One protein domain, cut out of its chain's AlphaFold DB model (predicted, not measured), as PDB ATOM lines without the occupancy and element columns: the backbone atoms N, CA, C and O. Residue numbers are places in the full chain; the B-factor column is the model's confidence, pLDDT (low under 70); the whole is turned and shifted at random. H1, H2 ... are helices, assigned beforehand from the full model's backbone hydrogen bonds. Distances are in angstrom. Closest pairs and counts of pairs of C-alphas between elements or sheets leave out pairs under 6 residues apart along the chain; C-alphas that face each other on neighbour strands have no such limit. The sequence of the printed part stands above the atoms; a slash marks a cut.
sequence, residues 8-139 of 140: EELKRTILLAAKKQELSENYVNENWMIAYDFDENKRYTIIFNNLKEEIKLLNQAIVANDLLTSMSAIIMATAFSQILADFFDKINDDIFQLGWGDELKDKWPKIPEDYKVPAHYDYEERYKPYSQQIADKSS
ATOM      1  N   GLU A   8     217.172 294.712-194.221       96.44
ATOM      2  CA  GLU A   8     216.413 294.713-192.972       96.44
ATOM      3  C   GLU A   8     215.252 295.714-193.029       96.44
ATOM      4  O   GLU A   8     214.177 295.449-192.487       96.44
ATOM      5  N   GLU A   9     215.420 296.850-193.712       96.44
ATOM      6  CA  GLU A   9     214.310 297.769-193.993       96.44
ATOM      7  C   GLU A   9     213.276 297.135-194.927       96.44
ATOM      8  O   GLU A   9     212.073 297.235-194.660       96.44
ATOM      9  N   LEU A  10     213.726 296.420-195.962       96.19
ATOM     10  CA  LEU A  10     212.850 295.648-196.841       96.19
ATOM     11  C   LEU A  10     212.023 294.628-196.044       96.19
ATOM     12  O   LEU A  10     210.795 294.643-196.134       96.19
ATOM     13  N   LYS A  11     212.666 293.799-195.211       96.31
ATOM     14  CA  LYS A  11     211.980 292.818-194.354       96.31
ATOM     15  C   LYS A  11     210.928 293.467-193.463       96.31
ATOM     16  O   LYS A  11     209.782 293.024-193.428       96.31
ATOM     17  N   ARG A  12     211.297 294.546-192.759       97.00
ATOM     18  CA  ARG A  12     210.366 295.288-191.894       97.00
ATOM     19  C   ARG A  12     209.180 295.832-192.685       97.00
ATOM     20  O   ARG A  12     208.054 295.793-192.194       97.00
ATOM     21  N   THR A  13     209.422 296.316-193.900       96.94
ATOM     22  CA  THR A  13     208.380 296.832-194.795       96.94
ATOM     23  C   THR A  13     207.419 295.731-195.235       96.94
ATOM     24  O   THR A  13     206.205 295.930-195.170       96.94
ATOM     25  N   ILE A  14     207.940 294.561-195.612       96.94
ATOM     26  CA  ILE A  14     207.126 293.401-195.987       96.94
ATOM     27  C   ILE A  14     206.257 292.948-194.807       96.94
ATOM     28  O   ILE A  14     205.037 292.859-194.944       96.94
ATOM     29  N   LEU A  15     206.851 292.761-193.622       96.81
ATOM     30  CA  LEU A  15     206.118 292.370-192.413       96.81
ATOM     31  C   LEU A  15     205.055 293.404-192.020       96.81
ATOM     32  O   LEU A  15     203.941 293.045-191.638       96.81
ATOM     33  N   LEU A  16     205.362 294.699-192.146       97.38
ATOM     34  CA  LEU A  16     204.400 295.771-191.892       97.38
ATOM     35  C   LEU A  16     203.211 295.704-192.859       97.38
ATOM     36  O   LEU A  16     202.067 295.871-192.432       97.38
ATOM     37  N   ALA A  17     203.469 295.475-194.146       96.19
ATOM     38  CA  ALA A  17     202.428 295.368-195.158       96.19
ATOM     39  C   ALA A  17     201.558 294.117-194.943       96.19
ATOM     40  O   ALA A  17     200.333 294.236-194.916       96.19
ATOM     41  N   ALA A  18     202.169 292.960-194.678       96.00
ATOM     42  CA  ALA A  18     201.463 291.722-194.348       96.00
ATOM     43  C   ALA A  18     200.586 291.883-193.092       96.00
ATOM     44  O   ALA A  18     199.403 291.537-193.103       96.00
ATOM     45  N   LYS A  19     201.115 292.520-192.038       96.31
ATOM     46  CA  LYS A  19     200.374 292.809-190.802       96.31
ATOM     47  C   LYS A  19     199.180 293.736-191.024       96.31
ATOM     48  O   LYS A  19     198.132 293.533-190.415       96.31
ATOM     49  N   LYS A  20     199.307 294.751-191.889       95.81
ATOM     50  CA  LYS A  20     198.173 295.619-192.267       95.81
ATOM     51  C   LYS A  20     197.066 294.863-192.996       95.81
ATOM     52  O   LYS A  20     195.926 295.310-192.964       95.81
ATOM     53  N   GLN A  21     197.412 293.734-193.599       94.62
ATOM     54  CA  GLN A  21     196.498 292.805-194.243       94.62
ATOM     55  C   GLN A  21     196.157 291.603-193.347       94.62
ATOM     56  O   GLN A  21     195.734 290.564-193.847       94.62
ATOM     57  N   GLU A  22     196.321 291.735-192.026       95.25
ATOM     58  CA  GLU A  22     195.925 290.746-191.010       95.25
ATOM     59  C   GLU A  22     196.676 289.402-191.064       95.25
ATOM     60  O   GLU A  22     196.236 288.428-190.452       95.25
ATOM     61  N   LEU A  23     197.826 289.328-191.742       96.25
ATOM     62  CA  LEU A  23     198.728 288.182-191.619       96.25
ATOM     63  C   LEU A  23     199.630 288.339-190.393       96.25
ATOM     64  O   LEU A  23     200.144 289.425-190.108       96.25
ATOM     65  N   SER A  24     199.820 287.247-189.654       96.00
ATOM     66  CA  SER A  24     200.752 287.225-188.528       96.00
ATOM     67  C   SER A  24     202.194 287.107-189.020       96.00
ATOM     68  O   SER A  24     202.466 286.516-190.061       96.00
ATOM     69  N   GLU A  25     203.131 287.636-188.237       95.38
ATOM     70  CA  GLU A  25     204.565 287.492-188.508       95.38
ATOM     71  C   GLU A  25     204.990 286.018-188.526       95.38
ATOM     72  O   GLU A  25     205.687 285.604-189.442       95.38
ATOM     73  N   ASN A  26     204.471 285.194-187.607       96.12
ATOM     74  CA  ASN A  26     204.730 283.749-187.615       96.12
ATOM     75  C   ASN A  26     204.294 283.092-188.929       96.12
ATOM     76  O   ASN A  26     205.025 282.271-189.469       96.12
ATOM     77  N   TYR A  27     203.122 283.463-189.455       95.69
ATOM     78  CA  TYR A  27     202.657 282.926-190.728       95.69
ATOM     79  C   TYR A  27     203.614 283.299-191.865       95.69
ATOM     80  O   TYR A  27     203.980 282.431-192.652       95.69
ATOM     81  N   VAL A  28     204.052 284.560-191.930       96.38
ATOM     82  CA  VAL A  28     205.027 285.004-192.936       96.38
ATOM     83  C   VAL A  28     206.339 284.229-192.785       96.38
ATOM     84  O   VAL A  28     206.789 283.616-193.746       96.38
ATOM     85  N   ASN A  29     206.899 284.149-191.577       94.56
ATOM     86  CA  ASN A  29     208.170 283.462-191.328       94.56
ATOM     87  C   ASN A  29     208.128 281.961-191.671       94.56
ATOM     88  O   ASN A  29     209.149 281.399-192.057       94.56
ATOM     89  N   GLU A  30     206.973 281.304-191.527       95.06
ATOM     90  CA  GLU A  30     206.809 279.872-191.811       95.06
ATOM     91  C   GLU A  30     206.519 279.558-193.286       95.06
ATOM     92  O   GLU A  30     206.808 278.447-193.732       95.06
ATOM     93  N   ASN A  31     205.920 280.493-194.032       95.94
ATOM     94  CA  ASN A  31     205.384 280.212-195.369       95.94
ATOM     95  C   ASN A  31     206.092 280.976-196.493       95.94
ATOM     96  O   ASN A  31     205.861 280.665-197.659       95.94
ATOM     97  N   TRP A  32     206.886 281.998-196.173       96.94
ATOM     98  CA  TRP A  32     207.540 282.859-197.158       96.94
ATOM     99  C   TRP A  32     209.042 282.543-197.256       96.94
ATOM    100  O   TRP A  32     209.594 281.759-196.483       96.94
ATOM    101  N   MET A  33     209.701 283.088-198.275       97.44
ATOM    102  CA  MET A  33     210.997 282.627-198.772       97.44
ATOM    103  C   MET A  33     212.192 283.356-198.148       97.44
ATOM    104  O   MET A  33     213.291 282.784-198.070       97.44
ATOM    105  N   ILE A  34     212.018 284.605-197.700       96.88
ATOM    106  CA  ILE A  34     213.057 285.320-196.951       96.88
ATOM    107  C   ILE A  34     213.222 284.678-195.566       96.88
ATOM    108  O   ILE A  34     212.262 284.327-194.888       96.88
ATOM    109  N   ALA A  35     214.468 284.554-195.104       92.88
ATOM    110  CA  ALA A  35     214.753 284.050-193.766       92.88
ATOM    111  C   ALA A  35     214.619 285.187-192.734       92.88
ATOM    112  O   ALA A  35     215.602 285.820-192.350       92.88
ATOM    113  N   TYR A  36     213.390 285.474-192.302       94.88
ATOM    114  CA  TYR A  36     213.087 286.661-191.492       94.88
ATOM    115  C   TYR A  36     213.822 286.728-190.140       94.88
ATOM    116  O   TYR A  36     214.102 287.827-189.654       94.88
ATOM    117  N   ASP A  37     214.230 285.582-189.593       93.12
ATOM    118  CA  ASP A  37     214.976 285.478-188.329       93.12
ATOM    119  C   ASP A  37     216.489 285.760-188.463       93.12
ATOM    120  O   ASP A  37     217.220 285.748-187.469       93.12
ATOM    121  N   PHE A  38     216.991 286.007-189.679       93.25
ATOM    122  CA  PHE A  38     218.410 286.247-189.958       93.25
ATOM    123  C   PHE A  38     218.682 287.687-190.397       93.25
ATOM    124  O   PHE A  38     217.820 288.350-190.960       93.25
ATOM    125  N   ASP A  39     219.908 288.157-190.165       96.12
ATOM    126  CA  ASP A  39     220.410 289.429-190.697       96.12
ATOM    127  C   ASP A  39     220.792 289.257-192.180       96.12
ATOM    128  O   ASP A  39     221.853 288.713-192.518       96.12
ATOM    129  N   GLU A  40     219.903 289.693-193.069       95.25
ATOM    130  CA  GLU A  40     220.035 289.548-194.516       95.25
ATOM    131  C   GLU A  40     221.022 290.570-195.105       95.25
ATOM    132  O   GLU A  40     221.698 290.254-196.085       95.25
ATOM    133  N   ASN A  41     221.236 291.726-194.457       95.88
ATOM    134  CA  ASN A  41     222.325 292.649-194.813       95.88
ATOM    135  C   ASN A  41     223.690 291.978-194.636       95.88
ATOM    136  O   ASN A  41     224.546 291.995-195.531       95.88
ATOM    137  N   LYS A  42     223.894 291.338-193.481       96.19
ATOM    138  CA  LYS A  42     225.118 290.595-193.185       96.19
ATOM    139  C   LYS A  42     225.279 289.404-194.119       96.19
ATOM    140  O   LYS A  42     226.382 289.167-194.616       96.19
ATOM    141  N   ARG A  43     224.200 288.662-194.377       95.19
ATOM    142  CA  ARG A  43     224.213 287.520-195.297       95.19
ATOM    143  C   ARG A  43     224.619 287.944-196.707       95.19
ATOM    144  O   ARG A  43     225.570 287.373-197.244       95.19
ATOM    145  N   TYR A  44     223.967 288.966-197.262       96.25
ATOM    146  CA  TYR A  44     224.308 289.543-198.561       96.25
ATOM    147  C   TYR A  44     225.780 289.956-198.611       96.25
ATOM    148  O   TYR A  44     226.519 289.526-199.496       96.25
ATOM    149  N   THR A  45     226.231 290.715-197.608       96.12
ATOM    150  CA  THR A  45     227.610 291.214-197.524       96.12
ATOM    151  C   THR A  45     228.633 290.078-197.542       96.12
ATOM    152  O   THR A  45     229.647 290.169-198.233       96.12
ATOM    153  N   ILE A  46     228.380 288.988-196.810       96.50
ATOM    154  CA  ILE A  46     229.266 287.818-196.788       96.50
ATOM    155  C   ILE A  46     229.336 287.166-198.172       96.50
ATOM    156  O   ILE A  46     230.433 286.941-198.681       96.50
ATOM    157  N   ILE A  47     228.190 286.885-198.797       97.06
ATOM    158  CA  ILE A  47     228.148 286.203-200.099       97.06
ATOM    159  C   ILE A  47     228.798 287.079-201.180       97.06
ATOM    160  O   ILE A  47     229.620 286.595-201.959       97.06
ATOM    161  N   PHE A  48     228.479 288.375-201.196       97.00
ATOM    162  CA  PHE A  48     229.032 289.335-202.147       97.00
ATOM    163  C   PHE A  48     230.554 289.472-202.015       97.00
ATOM    164  O   PHE A  48     231.271 289.442-203.016       97.00
ATOM    165  N   ASN A  49     231.068 289.567-200.785       97.56
ATOM    166  CA  ASN A  49     232.510 289.631-200.554       97.56
ATOM    167  C   ASN A  49     233.217 288.331-200.950       97.56
ATOM    168  O   ASN A  49     234.296 288.394-201.533       97.56
ATOM    169  N   ASN A  50     232.605 287.170-200.706       98.38
ATOM    170  CA  ASN A  50     233.164 285.896-201.152       98.38
ATOM    171  C   ASN A  50     233.235 285.823-202.682       98.38
ATOM    172  O   ASN A  50     234.288 285.503-203.224       98.38
ATOM    173  N   LEU A  51     232.167 286.209-203.393       98.56
ATOM    174  CA  LEU A  51     232.191 286.293-204.856       98.56
ATOM    175  C   LEU A  51     233.314 287.220-205.347       98.56
ATOM    176  O   LEU A  51     234.053 286.880-206.270       98.56
ATOM    177  N   LYS A  52     233.468 288.386-204.712       98.44
ATOM    178  CA  LYS A  52     234.515 289.352-205.050       98.44
ATOM    179  C   LYS A  52     235.923 288.777-204.866       98.44
ATOM    180  O   LYS A  52     236.773 288.994-205.733       98.44
ATOM    181  N   GLU A  53     236.185 288.064-203.772       98.62
ATOM    182  CA  GLU A  53     237.492 287.438-203.548       98.62
ATOM    183  C   GLU A  53     237.753 286.284-204.528       98.62
ATOM    184  O   GLU A  53     238.865 286.192-205.045       98.62
ATOM    185  N   GLU A  54     236.748 285.482-204.890       98.69
ATOM    186  CA  GLU A  54     236.911 284.430-205.908       98.69
ATOM    187  C   GLU A  54     237.189 285.007-207.304       98.69
ATOM    188  O   GLU A  54     238.068 284.526-208.016       98.69
ATOM    189  N   ILE A  55     236.521 286.102-207.689       98.69
ATOM    190  CA  ILE A  55     236.818 286.815-208.945       98.69
ATOM    191  C   ILE A  55     238.258 287.347-208.942       98.69
ATOM    192  O   ILE A  55     238.959 287.302-209.956       98.69
ATOM    193  N   LYS A  56     238.724 287.866-207.806       98.75
ATOM    194  CA  LYS A  56     240.100 288.348-207.655       98.75
ATOM    195  C   LYS A  56     241.111 287.203-207.748       98.75
ATOM    196  O   LYS A  56     242.102 287.357-208.462       98.75
ATOM    197  N   LEU A  57     240.851 286.072-207.088       98.81
ATOM    198  CA  LEU A  57     241.681 284.869-207.177       98.81
ATOM    199  C   LEU A  57     241.744 284.351-208.616       98.81
ATOM    200  O   LEU A  57     242.832 284.084-209.121       98.81
ATOM    201  N   LEU A  58     240.599 284.286-209.299       98.75
ATOM    202  CA  LEU A  58     240.511 283.868-210.694       98.75
ATOM    203  C   LEU A  58     241.386 284.740-211.600       98.75
ATOM    204  O   LEU A  58     242.186 284.220-212.375       98.75
ATOM    205  N   ASN A  59     241.289 286.065-211.467       98.75
ATOM    206  CA  ASN A  59     242.120 286.990-212.239       98.75
ATOM    207  C   ASN A  59     243.620 286.751-212.005       98.75
ATOM    208  O   ASN A  59     244.399 286.716-212.956       98.75
ATOM    209  N   GLN A  60     244.031 286.565-210.748       98.81
ATOM    210  CA  GLN A  60     245.430 286.298-210.403       98.81
ATOM    211  C   GLN A  60     245.916 284.959-210.972       98.81
ATOM    212  O   GLN A  60     247.004 284.898-211.546       98.81
ATOM    213  N   ALA A  61     245.104 283.907-210.860       98.75
ATOM    214  CA  ALA A  61     245.436 282.568-211.336       98.75
ATOM    215  C   ALA A  61     245.554 282.504-212.867       98.75
ATOM    216  O   ALA A  61     246.498 281.901-213.379       98.75
ATOM    217  N   ILE A  62     244.667 283.197-213.594       98.56
ATOM    218  CA  ILE A  62     244.732 283.311-215.058       98.56
ATOM    219  C   ILE A  62     246.039 283.987-215.486       98.56
ATOM    220  O   ILE A  62     246.735 283.475-216.361       98.56
ATOM    221  N   VAL A  63     246.407 285.110-214.855       98.69
ATOM    222  CA  VAL A  63     247.657 285.832-215.163       98.69
ATOM    223  C   VAL A  63     248.892 284.972-214.873       98.69
ATOM    224  O   VAL A  63     249.870 285.033-215.616       98.69
ATOM    225  N   ALA A  64     248.844 284.151-213.823       98.62
ATOM    226  CA  ALA A  64     249.919 283.230-213.459       98.62
ATOM    227  C   ALA A  64     249.952 281.936-214.299       98.62
ATOM    228  O   ALA A  64     250.870 281.133-214.129       98.62
ATOM    229  N   ASN A  65     248.977 281.721-215.193       98.44
ATOM    230  CA  ASN A  65     248.765 280.465-215.919       98.44
ATOM    231  C   ASN A  65     248.620 279.238-214.984       98.44
ATOM    232  O   ASN A  65     248.971 278.114-215.351       98.44
ATOM    233  N   ASP A  66     248.097 279.448-213.771       98.69
ATOM    234  CA  ASP A  66     247.758 278.381-212.827       98.69
ATOM    235  C   ASP A  66     246.347 277.867-213.135       98.69
ATOM    236  O   ASP A  66     245.333 278.400-212.669       98.69
ATOM    237  N   LEU A  67     246.276 276.836-213.977       98.56
ATOM    238  CA  LEU A  67     245.005 276.288-214.453       98.56
ATOM    239  C   LEU A  67     244.190 275.618-213.338       98.56
ATOM    240  O   LEU A  67     242.959 275.656-213.384       98.56
ATOM    241  N   LEU A  68     244.848 275.022-212.337       98.75
ATOM    242  CA  LEU A  68     244.151 274.331-211.254       98.75
ATOM    243  C   LEU A  68     243.477 275.340-210.324       98.75
ATOM    244  O   LEU A  68     242.286 275.207-210.033       98.75
ATOM    245  N   THR A  69     244.200 276.385-209.917       98.75
ATOM    246  CA  THR A  69     243.618 277.465-209.113       98.75
ATOM    247  C   THR A  69     242.568 278.241-209.900       98.75
ATOM    248  O   THR A  69     241.525 278.572-209.338       98.75
ATOM    249  N   SER A  70     242.774 278.459-211.204       98.81
ATOM    250  CA  SER A  70     241.762 279.086-212.066       98.81
ATOM    251  C   SER A  70     240.455 278.292-212.055       98.81
ATOM    252  O   SER A  70     239.391 278.863-211.828       98.81
ATOM    253  N   MET A  71     240.518 276.968-212.234       98.69
ATOM    254  CA  MET A  71     239.319 276.125-212.223       98.69
ATOM    255  C   MET A  71     238.627 276.123-210.854       98.69
ATOM    256  O   MET A  71     237.402 276.214-210.786       98.69
ATOM    257  N   SER A  72     239.396 276.079-209.762       98.69
ATOM    258  CA  SER A  72     238.850 276.193-208.404       98.69
ATOM    259  C   SER A  72     238.089 277.509-208.204       98.69
ATOM    260  O   SER A  72     236.945 277.496-207.754       98.69
ATOM    261  N   ALA A  73     238.692 278.637-208.590       98.75
ATOM    262  CA  ALA A  73     238.082 279.956-208.457       98.75
ATOM    263  C   ALA A  73     236.837 280.117-209.350       98.75
ATOM    264  O   ALA A  73     235.853 280.719-208.929       98.75
ATOM    265  N   ILE A  74     236.821 279.522-210.554       98.75
ATOM    266  CA  ILE A  74     235.628 279.481-211.425       98.75
ATOM    267  C   ILE A  74     234.465 278.765-210.732       98.75
ATOM    268  O   ILE A  74     233.347 279.284-210.721       98.75
ATOM    269  N   ILE A  75     234.714 277.585-210.154       98.81
ATOM    270  CA  ILE A  75     233.678 276.801-209.464       98.81
ATOM    271  C   ILE A  75     233.088 277.616-208.309       98.81
ATOM    272  O   ILE A  75     231.868 277.743-208.199       98.81
ATOM    273  N   MET A  76     233.946 278.209-207.478       98.75
ATOM    274  CA  MET A  76     233.506 278.959-206.302       98.75
ATOM    275  C   MET A  76     232.814 280.276-206.667       98.75
ATOM    276  O   MET A  76     231.759 280.582-206.113       98.75
ATOM    277  N   ALA A  77     233.329 281.024-207.649       98.75
ATOM    278  CA  ALA A  77     232.664 282.223-208.156       98.75
ATOM    279  C   ALA A  77     231.275 281.899-208.731       98.75
ATOM    280  O   ALA A  77     230.317 282.634-208.487       98.75
ATOM    281  N   THR A  78     231.139 280.775-209.441       98.62
ATOM    282  CA  THR A  78     229.837 280.304-209.943       98.62
ATOM    283  C   THR A  78     228.887 279.997-208.786       98.62
ATOM    284  O   THR A  78     227.745 280.454-208.795       98.62
ATOM    285  N   ALA A  79     229.363 279.291-207.758       98.69
ATOM    286  CA  ALA A  79     228.561 278.964-206.584       98.69
ATOM    287  C   ALA A  79     228.062 280.221-205.851       98.69
ATOM    288  O   ALA A  79     226.865 280.345-205.601       98.69
ATOM    289  N   PHE A  80     228.935 281.190-205.554       98.69
ATOM    290  CA  PHE A  80     228.508 282.429-204.889       98.69
ATOM    291  C   PHE A  80     227.603 283.298-205.768       98.69
ATOM    292  O   PHE A  80     226.700 283.945-205.242       98.69
ATOM    293  N   SER A  81     227.792 283.279-207.091       98.62
ATOM    294  CA  SER A  81     226.885 283.955-208.026       98.62
ATOM    295  C   SER A  81     225.480 283.356-207.980       98.62
ATOM    296  O   SER A  81     224.510 284.104-207.897       98.62
ATOM    297  N   GLN A  82     225.363 282.023-207.965       98.62
ATOM    298  CA  GLN A  82     224.068 281.351-207.832       98.62
ATOM    299  C   GLN A  82     223.408 281.670-206.489       98.62
ATOM    300  O   GLN A  82     222.228 281.989-206.451       98.62
ATOM    301  N   ILE A  83     224.170 281.667-205.391       98.31
ATOM    302  CA  ILE A  83     223.629 282.004-204.067       98.31
ATOM    303  C   ILE A  83     223.099 283.451-204.031       98.31
ATOM    304  O   ILE A  83     222.092 283.709-203.375       98.31
ATOM    305  N   LEU A  84     223.746 284.398-204.726       97.94
ATOM    306  CA  LEU A  84     223.221 285.762-204.871       97.94
ATOM    307  C   LEU A  84     221.951 285.807-205.724       97.94
ATOM    308  O   LEU A  84     221.040 286.554-205.378       97.94
ATOM    309  N   ALA A  85     221.874 285.028-206.805       98.38
ATOM    310  CA  ALA A  85     220.652 284.923-207.602       98.38
ATOM    311  C   ALA A  85     219.490 284.406-206.740       98.38
ATOM    312  O   ALA A  85     218.488 285.099-206.600       98.38
ATOM    313  N   ASP A  86     219.696 283.292-206.032       98.06
ATOM    314  CA  ASP A  86     218.703 282.711-205.125       98.06
ATOM    315  C   ASP A  86     218.289 283.690-204.008       98.06
ATOM    316  O   ASP A  86     217.151 283.672-203.546       98.06
ATOM    317  N   PHE A  87     219.208 284.534-203.526       97.25
ATOM    318  CA  PHE A  87     218.902 285.573-202.537       97.25
ATOM    319  C   PHE A  87     217.902 286.599-203.090       97.25
ATOM    320  O   PHE A  87     216.936 286.941-202.408       97.25
ATOM    321  N   PHE A  88     218.099 287.065-204.328       97.62
ATOM    322  CA  PHE A  88     217.174 287.999-204.970       97.62
ATOM    323  C   PHE A  88     215.869 287.336-205.417       97.62
ATOM    324  O   PHE A  88     214.826 287.981-205.331       97.62
ATOM    325  N   ASP A  89     215.898 286.065-205.816       98.38
ATOM    326  CA  ASP A  89     214.688 285.310-206.154       98.38
ATOM    327  C   ASP A  89     213.762 285.196-204.939       98.38
ATOM    328  O   ASP A  89     212.582 285.503-205.044       98.38
ATOM    329  N   LYS A  90     214.301 284.907-203.747       98.00
ATOM    330  CA  LYS A  90     213.512 284.888-202.498       98.00
ATOM    331  C   LYS A  90     212.874 286.236-202.180       98.00
ATOM    332  O   LYS A  90     211.741 286.292-201.716       98.00
ATOM    333  N   ILE A  91     213.597 287.329-202.428       97.62
ATOM    334  CA  ILE A  91     213.052 288.681-202.276       97.62
ATOM    335  C   ILE A  91     211.909 288.914-203.267       97.62
ATOM    336  O   ILE A  91     210.864 289.445-202.890       97.62
ATOM    337  N   ASN A  92     212.107 288.532-204.527       97.44
ATOM    338  CA  ASN A  92     211.092 288.666-205.560       97.44
ATOM    339  C   ASN A  92     209.842 287.836-205.237       97.44
ATOM    340  O   ASN A  92     208.736 288.353-205.372       97.44
ATOM    341  N   ASP A  93     210.015 286.601-204.772       97.75
ATOM    342  CA  ASP A  93     208.925 285.706-204.388       97.75
ATOM    343  C   ASP A  93     208.087 286.302-203.250       97.75
ATOM    344  O   ASP A  93     206.864 286.333-203.347       97.75
ATOM    345  N   ASP A  94     208.716 286.876-202.221       97.75
ATOM    346  CA  ASP A  94     207.994 287.493-201.099       97.75
ATOM    347  C   ASP A  94     207.295 288.803-201.488       97.75
ATOM    348  O   ASP A  94     206.170 289.069-201.061       97.75
ATOM    349  N   ILE A  95     207.922 289.629-202.334       96.50
ATOM    350  CA  ILE A  95     207.275 290.826-202.891       96.50
ATOM    351  C   ILE A  95     206.087 290.421-203.774       96.50
ATOM    352  O   ILE A  95     205.032 291.062-203.731       96.50
ATOM    353  N   PHE A  96     206.234 289.350-204.556       95.62
ATOM    354  CA  PHE A  96     205.151 288.802-205.358       95.62
ATOM    355  C   PHE A  96     204.023 288.277-204.469       95.62
ATOM    356  O   PHE A  96     202.867 288.632-204.694       95.62
ATOM    357  N   GLN A  97     204.342 287.509-203.426       94.50
ATOM    358  CA  GLN A  97     203.369 287.003-202.463       94.50
ATOM    359  C   GLN A  97     202.608 288.150-201.795       94.50
ATOM    360  O   GLN A  97     201.392 288.068-201.618       94.50
ATOM    361  N   LEU A  98     203.294 289.258-201.499       94.00
ATOM    362  CA  LEU A  98     202.661 290.441-200.941       94.00
ATOM    363  C   LEU A  98     201.578 291.000-201.870       94.00
ATOM    364  O   LEU A  98     200.500 291.313-201.380       94.00
ATOM    365  N   GLY A  99     201.834 291.125-203.175       91.56
ATOM    366  CA  GLY A  99     200.894 291.730-204.132       91.56
ATOM    367  C   GLY A  99     199.860 290.769-204.735       91.56
ATOM    368  O   GLY A  99     198.717 291.161-204.969       91.56
ATOM    369  N   TRP A 100     200.257 289.523-204.983       92.31
ATOM    370  CA  TRP A 100     199.517 288.546-205.790       92.31
ATOM    371  C   TRP A 100     199.377 287.171-205.134       92.31
ATOM    372  O   TRP A 100     198.767 286.283-205.730       92.31
ATOM    373  N   GLY A 101     199.898 286.991-203.919       92.69
ATOM    374  CA  GLY A 101     199.713 285.771-203.141       92.69
ATOM    375  C   GLY A 101     198.240 285.489-202.860       92.69
ATOM    376  O   GLY A 101     197.430 286.413-202.730       92.69
ATOM    377  N   ASP A 102     197.878 284.212-202.759       92.12
ATOM    378  CA  ASP A 102     196.485 283.784-202.606       92.12
ATOM    379  C   ASP A 102     195.802 284.390-201.372       92.12
ATOM    380  O   ASP A 102     194.607 284.685-201.415       92.12
ATOM    381  N   GLU A 103     196.557 284.656-200.306       92.75
ATOM    382  CA  GLU A 103     196.057 285.260-199.070       92.75
ATOM    383  C   GLU A 103     195.810 286.770-199.186       92.75
ATOM    384  O   GLU A 103     195.064 287.334-198.378       92.75
ATOM    385  N   LEU A 104     196.454 287.445-200.145       92.06
ATOM    386  CA  LEU A 104     196.561 288.908-200.189       92.06
ATOM    387  C   LEU A 104     196.032 289.553-201.475       92.06
ATOM    388  O   LEU A 104     195.671 290.730-201.442       92.06
ATOM    389  N   LYS A 105     195.931 288.808-202.581       88.81
ATOM    390  CA  LYS A 105     195.557 289.331-203.909       88.81
ATOM    391  C   LYS A 105     194.243 290.116-203.930       88.81
ATOM    392  O   LYS A 105     194.130 291.104-204.648       88.81
ATOM    393  N   ASP A 106     193.271 289.718-203.108       92.06
ATOM    394  CA  ASP A 106     191.951 290.362-203.034       92.06
ATOM    395  C   ASP A 106     191.880 291.476-201.972       92.06
ATOM    396  O   ASP A 106     190.862 292.160-201.852       92.06
ATOM    397  N   LYS A 107     192.953 291.674-201.190       92.81
ATOM    398  CA  LYS A 107     193.027 292.688-200.126       92.81
ATOM    399  C   LYS A 107     193.621 294.017-200.595       92.81
ATOM    400  O   LYS A 107     193.486 295.030-199.905       92.81
ATOM    401  N   TRP A 108     194.282 294.039-201.750       91.00
ATOM    402  CA  TRP A 108     194.792 295.272-202.346       91.00
ATOM    403  C   TRP A 108     193.732 295.971-203.202       91.00
ATOM    404  O   TRP A 108     192.930 295.315-203.870       91.00
ATOM    405  N   PRO A 109     193.715 297.317-203.225       92.62
ATOM    406  CA  PRO A 109     192.870 298.041-204.157       92.62
ATOM    407  C   PRO A 109     193.343 297.795-205.593       92.62
ATOM    408  O   PRO A 109     194.536 297.661-205.867       92.62
ATOM    409  N   LYS A 110     192.400 297.812-206.537       90.19
ATOM    410  CA  LYS A 110     192.742 297.848-207.962       90.19
ATOM    411  C   LYS A 110     193.426 299.176-208.280       90.19
ATOM    412  O   LYS A 110     192.954 300.219-207.832       90.19
ATOM    413  N   ILE A 111     194.495 299.134-209.072       89.31
ATOM    414  CA  ILE A 111     195.195 300.332-209.551       89.31
ATOM    415  C   ILE A 111     194.397 300.928-210.730       89.31
ATOM    416  O   ILE A 111     194.186 300.216-211.715       89.31
ATOM    417  N   PRO A 112     193.923 302.188-210.652       92.00
ATOM    418  CA  PRO A 112     193.306 302.884-211.787       92.00
ATOM    419  C   PRO A 112     194.275 303.078-212.963       92.00
ATOM    420  O   PRO A 112     195.475 303.230-212.747       92.00
ATOM    421  N   GLU A 113     193.761 303.146-214.196       86.25
ATOM    422  CA  GLU A 113     194.585 303.359-215.404       86.25
ATOM    423  C   GLU A 113     195.384 304.672-215.372       86.25
ATOM    424  O   GLU A 113     196.478 304.747-215.924       86.25
ATOM    425  N   ASP A 114     194.850 305.705-214.719       90.25
ATOM    426  CA  ASP A 114     195.426 307.046-214.617       90.25
ATOM    427  C   ASP A 114     196.080 307.327-213.254       90.25
ATOM    428  O   ASP A 114     196.375 308.484-212.931       90.25
ATOM    429  N   TYR A 115     196.312 306.286-212.445       89.81
ATOM    430  CA  TYR A 115     196.930 306.435-211.133       89.81
ATOM    431  C   TYR A 115     198.305 307.097-211.233       89.81
ATOM    432  O   TYR A 115     199.172 306.680-211.998       89.81
ATOM    433  N   LYS A 116     198.518 308.110-210.390       89.12
ATOM    434  CA  LYS A 116     199.818 308.741-210.174       89.12
ATOM    435  C   LYS A 116     200.170 308.640-208.706       89.12
ATOM    436  O   LYS A 116     199.318 308.874-207.846       89.12
ATOM    437  N   VAL A 117     201.435 308.342-208.422       88.75
ATOM    438  CA  VAL A 117     201.939 308.365-207.048       88.75
ATOM    439  C   VAL A 117     201.737 309.777-206.476       88.75
ATOM    440  O   VAL A 117     202.125 310.755-207.121       88.75
ATOM    441  N   PRO A 118     201.114 309.919-205.292       90.88
ATOM    442  CA  PRO A 118     200.906 311.228-204.686       90.88
ATOM    443  C   PRO A 118     202.215 311.989-204.433       90.88
ATOM    444  O   PRO A 118     203.195 311.420-203.955       90.88
ATOM    445  N   ALA A 119     202.205 313.302-204.684       88.69
ATOM    446  CA  ALA A 119     203.399 314.151-204.617       88.69
ATOM    447  C   ALA A 119     204.077 314.185-203.234       88.69
ATOM    448  O   ALA A 119     205.279 314.413-203.142       88.69
ATOM    449  N   HIS A 120     203.333 313.935-202.149       92.75
ATOM    450  CA  HIS A 120     203.882 313.944-200.788       92.75
ATOM    451  C   HIS A 120     204.823 312.770-200.482       92.75
ATOM    452  O   HIS A 120     205.426 312.762-199.413       92.75
ATOM    453  N   TYR A 121     204.944 311.789-201.381       89.31
ATOM    454  CA  TYR A 121     205.910 310.695-201.257       89.31
ATOM    455  C   TYR A 121     207.300 311.024-201.820       89.31
ATOM    456  O   TYR A 121     208.171 310.163-201.751       89.31
ATOM    457  N   ASP A 122     207.508 312.227-202.378       86.00
ATOM    458  CA  ASP A 122     208.782 312.648-202.995       86.00
ATOM    459  C   ASP A 122     209.328 311.615-204.006       86.00
ATOM    460  O   ASP A 122     210.522 311.339-204.114       86.00
ATOM    461  N   TYR A 123     208.402 310.973-204.723       84.12
ATOM    462  CA  TYR A 123     208.706 309.932-205.691       84.12
ATOM    463  C   TYR A 123     208.690 310.513-207.102       84.12
ATOM    464  O   TYR A 123     207.635 310.838-207.648       84.12
ATOM    465  N   GLU A 124     209.869 310.601-207.709       80.38
ATOM    466  CA  GLU A 124     209.994 310.812-209.148       80.38
ATOM    467  C   GLU A 124     209.858 309.471-209.870       80.38
ATOM    468  O   GLU A 124     210.660 308.558-209.662       80.38
ATOM    469  N   GLU A 125     208.852 309.348-210.731       74.06
ATOM    470  CA  GLU A 125     208.626 308.154-211.540       74.06
ATOM    471  C   GLU A 125     209.785 307.958-212.530       74.06
ATOM    472  O   GLU A 125     209.944 308.701-213.498       74.06
ATOM    473  N   ARG A 126     210.647 306.966-212.260       68.31
ATOM    474  CA  ARG A 126     211.878 306.733-213.047       68.31
ATOM    475  C   ARG A 126     211.721 305.682-214.141       68.31
ATOM    476  O   ARG A 126     212.602 305.555-214.991       68.31
ATOM    477  N   TYR A 127     210.633 304.914-214.127       58.81
ATOM    478  CA  TYR A 127     210.399 303.865-215.114       58.81
ATOM    479  C   TYR A 127     209.568 304.401-216.282       58.81
ATOM    480  O   TYR A 127     208.353 304.524-216.196       58.81
ATOM    481  N   LYS A 128     210.230 304.676-217.410       55.31
ATOM    482  CA  LYS A 128     209.558 304.746-218.712       55.31
ATOM    483  C   LYS A 128     209.522 303.330-219.299       55.31
ATOM    484  O   LYS A 128     210.596 302.731-219.405       55.31
ATOM    485  N   PRO A 129     208.368 302.792-219.729       55.06
ATOM    486  CA  PRO A 129     208.318 301.566-220.517       55.06
ATOM    487  C   PRO A 129     209.325 301.626-221.671       55.06
ATOM    488  O   PRO A 129     209.491 302.673-222.302       55.06
ATOM    489  N   TYR A 130     209.992 300.510-221.970       49.88
ATOM    490  CA  TYR A 130     211.038 300.439-223.002       49.88
ATOM    491  C   TYR A 130     210.589 301.015-224.363       49.88
ATOM    492  O   TYR A 130     211.371 301.655-225.063       49.88
ATOM    493  N   SER A 131     209.303 300.881-224.700       47.16
ATOM    494  CA  SER A 131     208.683 301.452-225.902       47.16
ATOM    495  C   SER A 131     208.733 302.987-225.971       47.16
ATOM    496  O   SER A 131     208.921 303.541-227.051       47.16
ATOM    497  N   GLN A 132     208.626 303.688-224.840       44.28
ATOM    498  CA  GLN A 132     208.695 305.154-224.782       44.28
ATOM    499  C   GLN A 132     210.141 305.671-224.815       44.28
ATOM    500  O   GLN A 132     210.398 306.757-225.326       44.28
ATOM    501  N   GLN A 133     211.109 304.871-224.356       50.00
ATOM    502  CA  GLN A 133     212.533 305.230-224.399       50.00
ATOM    503  C   GLN A 133     213.101 305.264-225.833       50.00
ATOM    504  O   GLN A 133     214.076 305.969-226.095       50.00
ATOM    505  N   ILE A 134     212.502 304.517-226.770       50.72
ATOM    506  CA  ILE A 134     212.903 304.495-228.189       50.72
ATOM    507  C   ILE A 134     212.315 305.689-228.965       50.72
ATOM    508  O   ILE A 134     212.990 306.236-229.839       50.72
ATOM    509  N   ALA A 135     211.100 306.132-228.627       51.69
ATOM    510  CA  ALA A 135     210.431 307.265-229.277       51.69
ATOM    511  C   ALA A 135     211.146 308.609-229.021       51.69
ATOM    512  O   ALA A 135     211.318 309.414-229.938       51.69
ATOM    513  N   ASP A 136     211.654 308.815-227.803       53.03
ATOM    514  CA  ASP A 136     212.412 310.023-227.443       53.03
ATOM    515  C   ASP A 136     213.774 310.089-228.174       53.03
ATOM    516  O   ASP A 136     214.226 311.163-228.570       53.03
ATOM    517  N   LYS A 137     214.406 308.933-228.437       53.16
ATOM    518  CA  LYS A 137     215.670 308.835-229.198       53.16
ATOM    519  C   LYS A 137     215.517 308.995-230.709       53.16
ATOM    520  O   LYS A 137     216.515 309.199-231.387       53.16
ATOM    521  N   SER A 138     214.306 308.856-231.239       52.94
ATOM    522  CA  SER A 138     214.012 309.044-232.668       52.94
ATOM    523  C   SER A 138     213.478 310.446-232.985       52.94
ATOM    524  O   SER A 138     213.254 310.764-234.150       52.94
ATOM    525  N   SER A 139     213.328 311.285-231.955       51.06
ATOM    526  CA  SER A 139     212.874 312.678-232.046       51.06
ATOM    527  C   SER A 139     213.957 313.698-231.644       51.06
ATOM    528  O   SER A 139     213.653 314.885-231.537       51.06
TER     529      SER A 139
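Overview. This is residues 8 to 139 of the 140 residues of an uncharacterized protein of Gilliamella sp. Pra-s60 (UniProt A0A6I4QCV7). A long helical hairpin of H3 and H4 runs along the longest axis, with a small head near the end of H4, where H1 packs on H4 and the short H2 packs on H1. After H4, residues 109 to 115, 118 to 124 and 126 to 139 stick out as parts of a tail that holds H5. The printed part has 132 residues with five named helices, H1 to H5 in chain order, and no named strand; the class is all helix. It is only just loose, close to extended, with a radius of gyration of the C-alphas of 21.1 A, and flat, spanning 60 by 54 by 26 A.

Arrangement. H4, residues 67 to 100, touches H3, residues 40 to 63, closest at the C-alphas of Ala 61 and Ser 70, 5.1 A apart. This hairpin has a shallow tilt of 28 degrees, opposite ways. With residues 94 to 98 alone, H4 touches residues 14 to 18 of H1, residues 8 to 20; the closest C-alphas, of Ala 18 and Leu 98, are 6.8 A apart. H1 and H4 run the same way at a shallow tilt of 25 degrees. H1 touches H2, residues 25 to 31, about perpendicular at 79 degrees, closest at the C-alphas of Leu 15 and Glu 25, 6.4 A apart. H5, residues 130 to 137, touches no helix. In H1, H2, H3 and H4 every O i to N i+4 pair is within hydrogen-bond range; in H5 1 of 4 is, beside 3 of 5 O i to N i+3 pairs.

Along the chain. H4 is 47.9 A long, from C-alpha 67 at (245.005, 276.288, -214.453) to C-alpha 100 at (199.517, 288.546, -205.790). H3 is 34.7 A, H1 18.3 A, H5 11.4 A and H2 10.0 A long.

Size, cuts and confidence. The C-alphas farthest apart, of Asn 65 and Pro 112, are 60.0 A apart. The link from H4 to H5 is long, with 29 residues. The printed part has no cut. Residues 126 to 139 have pLDDT under 70.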